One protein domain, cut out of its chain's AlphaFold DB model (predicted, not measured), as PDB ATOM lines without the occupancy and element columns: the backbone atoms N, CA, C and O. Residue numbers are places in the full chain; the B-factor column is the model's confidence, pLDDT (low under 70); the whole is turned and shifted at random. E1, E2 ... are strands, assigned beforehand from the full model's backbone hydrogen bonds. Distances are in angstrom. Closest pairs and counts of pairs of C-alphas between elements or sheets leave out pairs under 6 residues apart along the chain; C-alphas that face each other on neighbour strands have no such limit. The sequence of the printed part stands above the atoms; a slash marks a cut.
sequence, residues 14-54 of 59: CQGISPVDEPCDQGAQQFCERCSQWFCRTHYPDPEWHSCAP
ATOM      1  N   CYS A  14     148.273 156.845  79.553       89.25
ATOM      2  CA  CYS A  14     147.694 157.906  80.357       89.25
ATOM      3  C   CYS A  14     148.476 159.206  80.134       89.25
ATOM      4  O   CYS A  14     149.663 159.301  80.413       89.25
ATOM      5  N   GLN A  15     147.774 160.221  79.649       86.50
ATOM      6  CA  GLN A  15     148.264 161.576  79.426       86.50
ATOM      7  C   GLN A  15     147.995 162.485  80.630       86.50
ATOM      8  O   GLN A  15     148.219 163.684  80.543       86.50
ATOM      9  N   GLY A  16     147.510 161.931  81.746       81.19
ATOM     10  CA  GLY A  16     147.425 162.671  82.999       81.19
ATOM     11  C   GLY A  16     148.808 163.117  83.456       81.19
ATOM     12  O   GLY A  16     149.708 162.285  83.573       81.19
ATOM     13  N   ILE A  17     148.935 164.418  83.707       74.44
ATOM     14  CA  ILE A  17     150.127 165.071  84.243       74.44
ATOM     15  C   ILE A  17     149.779 165.449  85.679       74.44
ATOM     16  O   ILE A  17     148.838 166.213  85.893       74.44
ATOM     17  N   SER A  18     150.483 164.892  86.662       74.94
ATOM     18  CA  SER A  18     150.304 165.317  88.056       74.94
ATOM     19  C   SER A  18     150.922 166.701  88.302       74.94
ATOM     20  O   SER A  18     151.735 167.168  87.502       74.94
ATOM     21  N   PRO A  19     150.631 167.346  89.448       72.69
ATOM     22  CA  PRO A  19     151.163 168.671  89.790       72.69
ATOM     23  C   PRO A  19     152.698 168.753  89.856       72.69
ATOM     24  O   PRO A  19     153.255 169.845  89.918       72.69
ATOM     25  N   VAL A  20     153.376 167.602  89.892       79.62
ATOM     26  CA  VAL A  20     154.838 167.464  89.934       79.62
ATOM     27  C   VAL A  20     155.441 167.012  88.593       79.62
ATOM     28  O   VAL A  20     156.601 166.608  88.566       79.62
ATOM     29  N   ASP A  21     154.670 167.069  87.500       77.31
ATOM     30  CA  ASP A  21     155.077 166.653  86.147       77.31
ATOM     31  C   ASP A  21     155.490 165.166  86.042       77.31
ATOM     32  O   ASP A  21     156.322 164.786  85.213       77.31
ATOM     33  N   GLU A  22     154.904 164.286  86.867       79.88
ATOM     34  CA  GLU A  22     155.171 162.847  86.780       79.88
ATOM     35  C   GLU A  22     154.336 162.207  85.650       79.88
ATOM     36  O   GLU A  22     153.104 162.315  85.655       79.88
ATOM     37  N   PRO A  23     154.969 161.537  84.664       77.62
ATOM     38  CA  PRO A  23     154.248 160.842  83.608       77.62
ATOM     39  C   PRO A  23     153.632 159.539  84.129       77.62
ATOM     40  O   PRO A  23     154.233 158.813  84.917       77.62
ATOM     41  N   CYS A  24     152.445 159.198  83.629       83.94
ATOM     42  CA  CYS A  24     151.791 157.934  83.946       83.94
ATOM     43  C   CYS A  24     151.924 156.938  82.786       83.94
ATOM     44  O   CYS A  24     151.247 157.050  81.767       83.94
ATOM     45  N   ASP A  25     152.730 155.893  82.972       83.31
ATOM     46  CA  ASP A  25     152.915 154.825  81.975       83.31
ATOM     47  C   ASP A  25     151.773 153.785  81.959       83.31
ATOM     48  O   ASP A  25     151.871 152.737  81.317       83.31
ATOM     49  N   GLN A  26     150.679 154.024  82.689       86.31
ATOM     50  CA  GLN A  26     149.526 153.123  82.696       86.31
ATOM     51  C   GLN A  26     148.740 153.216  81.384       86.31
ATOM     52  O   GLN A  26     148.611 154.286  80.787       86.31
ATOM     53  N   GLY A  27     148.130 152.100  80.980       88.06
ATOM     54  CA  GLY A  27     147.193 152.081  79.860       88.06
ATOM     55  C   GLY A  27     145.985 152.977  80.138       88.06
ATOM     56  O   GLY A  27     145.276 152.813  81.142       88.06
ATOM     57  N   ALA A  28     145.747 153.934  79.249       88.69
ATOM     58  CA  ALA A  28     144.548 154.740  79.271       88.69
ATOM     59  C   ALA A  28     143.337 153.897  78.878       88.69
ATOM     60  O   ALA A  28     143.379 153.064  77.975       88.69
ATOM     61  N   GLN A  29     142.244 154.131  79.591       89.12
ATOM     62  CA  GLN A  29     140.975 153.430  79.401       89.12
ATOM     63  C   GLN A  29     139.839 154.410  79.110       89.12
ATOM     64  O   GLN A  29     138.825 154.014  78.551       89.12
ATOM     65  N   GLN A  30     140.011 155.682  79.479       87.81
ATOM     66  CA  GLN A  30     138.993 156.715  79.378       87.81
ATOM     67  C   GLN A  30     139.532 157.905  78.588       87.81
ATOM     68  O   GLN A  30     140.640 158.372  78.844       87.81
ATOM     69  N   PHE A  31     138.734 158.422  77.658       89.19
ATOM     70  CA  PHE A  31     139.021 159.664  76.948       89.19
ATOM     71  C   PHE A  31     138.179 160.793  77.532       89.19
ATOM     72  O   PHE A  31     136.960 160.665  77.647       89.19
ATOM     73  N   CYS A  32     138.816 161.902  77.893       88.06
ATOM     74  CA  CYS A  32     138.105 163.121  78.237       88.06
ATOM     75  C   CYS A  32     137.993 164.008  77.000       88.06
ATOM     76  O   CYS A  32     138.990 164.568  76.558       88.06
ATOM     77  N   GLU A  33     136.781 164.210  76.484       89.31
ATOM     78  CA  GLU A  33     136.544 165.075  75.318       89.31
ATOM     79  C   GLU A  33     136.824 166.556  75.618       89.31
ATOM     80  O   GLU A  33     137.318 167.287  74.762       89.31
ATOM     81  N   ARG A  34     136.581 167.000  76.860       88.19
ATOM     82  CA  ARG A  34     136.804 168.395  77.287       88.19
ATOM     83  C   ARG A  34     138.280 168.774  77.260       88.19
ATOM     84  O   ARG A  34     138.645 169.847  76.797       88.19
ATOM     85  N   CYS A  35     139.100 167.878  77.793       87.19
ATOM     86  CA  CYS A  35     140.539 168.037  77.903       87.19
ATOM     87  C   CYS A  35     141.266 167.423  76.674       87.19
ATOM     88  O   CYS A  35     142.476 167.586  76.553       87.19
ATOM     89  N   SER A  36     140.538 166.729  75.782       88.44
ATOM     90  CA  SER A  36     141.027 165.950  74.626       88.44
ATOM     91  C   SER A  36     142.215 165.033  74.946       88.44
ATOM     92  O   SER A  36     143.125 164.860  74.138       88.44
ATOM     93  N   GLN A  37     142.192 164.442  76.139       87.62
ATOM     94  CA  GLN A  37     143.289 163.660  76.707       87.62
ATOM     95  C   GLN A  37     142.803 162.283  77.154       87.62
ATOM     96  O   GLN A  37     141.649 162.097  77.550       87.62
ATOM     97  N   TRP A  38     143.707 161.314  77.082       89.81
ATOM     98  CA  TRP A  38     143.472 159.938  77.500       89.81
ATOM     99  C   TRP A  38     143.958 159.728  78.932       89.81
ATOM    100  O   TRP A  38     145.079 160.091  79.256       89.81
ATOM    101  N   PHE A  39     143.155 159.105  79.784       89.44
ATOM    102  CA  PHE A  39     143.479 158.860  81.189       89.44
ATOM    103  C   PHE A  39     143.282 157.387  81.547       89.44
ATOM    104  O   PHE A  39     142.420 156.685  81.001       89.44
ATOM    105  N   CYS A  40     144.077 156.896  82.495       90.75
ATOM    106  CA  CYS A  40     143.819 155.609  83.131       90.75
ATOM    107  C   CYS A  40     142.606 155.712  84.073       90.75
ATOM    108  O   CYS A  40     142.173 156.801  84.455       90.75
ATOM    109  N   ARG A  41     142.058 154.562  84.481       88.31
ATOM    110  CA  ARG A  41     140.899 154.500  85.389       88.31
ATOM    111  C   ARG A  41     141.137 155.216  86.728       88.31
ATOM    112  O   ARG A  41     140.177 155.697  87.317       88.31
ATOM    113  N   THR A  42     142.389 155.283  87.179       87.81
ATOM    114  CA  THR A  42     142.789 155.940  88.432       87.81
ATOM    115  C   THR A  42     142.825 157.459  88.302       87.81
ATOM    116  O   THR A  42     142.312 158.143  89.173       87.81
ATOM    117  N   HIS A  43     143.387 157.986  87.211       90.38
ATOM    118  CA  HIS A  43     143.602 159.428  87.042       90.38
ATOM    119  C   HIS A  43     142.422 160.154  86.392       90.38
ATOM    120  O   HIS A  43     142.298 161.362  86.522       90.38
ATOM    121  N   TYR A  44     141.521 159.443  85.711       88.25
ATOM    122  CA  TYR A  44     140.327 160.060  85.127       88.25
ATOM    123  C   TYR A  44     139.400 160.757  86.156       88.25
ATOM    124  O   TYR A  44     138.887 161.830  85.844       88.25
ATOM    125  N   PRO A  45     139.130 160.208  87.356       88.44
ATOM    126  CA  PRO A  45     138.353 160.906  88.385       88.44
ATOM    127  C   PRO A  45     139.198 161.797  89.309       88.44
ATOM    128  O   PRO A  45     138.647 162.369  90.246       88.44
ATOM    129  N   ASP A  46     140.510 161.885  89.094       86.69
ATOM    130  CA  ASP A  46     141.413 162.567  90.011       86.69
ATOM    131  C   ASP A  46     141.646 164.025  89.573       86.69
ATOM    132  O   ASP A  46     142.173 164.242  88.482       86.69
ATOM    133  N   PRO A  47     141.262 165.033  90.374       86.12
ATOM    134  CA  PRO A  47     141.412 166.437  89.998       86.12
ATOM    135  C   PRO A  47     142.867 166.919  89.956       86.12
ATOM    136  O   PRO A  47     143.144 167.900  89.264       86.12
ATOM    137  N   GLU A  48     143.797 166.245  90.636       85.56
ATOM    138  CA  GLU A  48     145.224 166.581  90.582       85.56
ATOM    139  C   GLU A  48     145.853 166.142  89.256       85.56
ATOM    140  O   GLU A  48     146.750 166.811  88.747       85.56
ATOM    141  N   TRP A  49     145.366 165.044  88.674       86.38
ATOM    142  CA  TRP A  49     145.863 164.510  87.400       86.38
ATOM    143  C   TRP A  49     145.012 164.900  86.191       86.38
ATOM    144  O   TRP A  49     145.488 164.874  85.054       86.38
ATOM    145  N   HIS A  50     143.740 165.219  86.411       87.00
ATOM    146  CA  HIS A  50     142.762 165.519  85.381       87.00
ATOM    147  C   HIS A  50     141.939 166.745  85.778       87.00
ATOM    148  O   HIS A  50     140.953 166.653  86.498       87.00
ATOM    149  N   SER A  51     142.266 167.911  85.214       82.12
ATOM    150  CA  SER A  51     141.588 169.176  85.548       82.12
ATOM    151  C   SER A  51     140.091 169.207  85.215       82.12
ATOM    152  O   SER A  51     139.369 170.074  85.700       82.12
ATOM    153  N   CYS A  52     139.614 168.300  84.356       85.12
ATOM    154  CA  CYS A  52     138.190 168.159  84.060       85.12
ATOM    155  C   CYS A  52     137.486 167.137  84.985       85.12
ATOM    156  O   CYS A  52     136.287 166.903  84.792       85.12
ATOM    157  N   ALA A  53     138.196 166.511  85.935       83.62
ATOM    158  CA  ALA A  53     137.614 165.590  86.901       83.62
ATOM    159  C   ALA A  53     136.583 166.311  87.783       83.62
ATOM    160  O   ALA A  53     136.731 167.504  88.063       83.62
ATOM    161  N   PRO A  54     135.513 165.616  88.204       72.69
ATOM    162  CA  PRO A  54     134.591 166.179  89.177       72.69
ATOM    163  C   PRO A  54     135.358 166.463  90.471       72.69
ATOM    164  O   PRO A  54     136.092 165.595  90.942       72.69
TER     165      PRO A  54
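Overview. This is residues 14 to 54 of the 59 residues of an uncharacterized protein of Acidobacteria bacterium (UniProt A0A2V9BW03). This domain has little regular structure: it is a small, compact knot of loops with one short hairpin, E1 and E2. Residues 14 to 29 make a wide loop that swings out to Val 20 and folds back to the hairpin, and after E2 residues 40 to 54 wind through a second long loop. The printed part has 41 residues, with no named helix and two antiparallel strands, E1 then E2; the class is all strand, with 6 residues in named elements. It is compact, with a radius of gyration of the C-alphas of 8.7 A, and rounded, spanning 23 by 19 by 15 A.

Along the chain. The printed part begins at C-alpha 14, (147.694, 157.906, 80.357). E1, residues 30 to 32, starts at C-alpha 30, (138.993, 156.715, 79.378). E2, residues 37 to 39, ends at C-alpha 39, (143.479, 158.860, 81.189). Each strand is 6.6 A long from first to last C-alpha.

Arrangement. E1 and E2 form a hairpin, antiparallel at 147 degrees between their directions. The C-alphas of Phe 31 and Trp 38 face each other at 4.5 A. N 39 and O 30, 2.8 A apart, and N 32 and O 37, 2.9 A apart, are within hydrogen-bond range.

Size, cuts and confidence. The two C-alphas farthest apart, those of Val 20 and Glu 33, are 23.5 A apart. The printed part has no cut, and the link E1 to E2 is tight. The mean pLDDT of the printed part is 85.1; no printed residue is under 70.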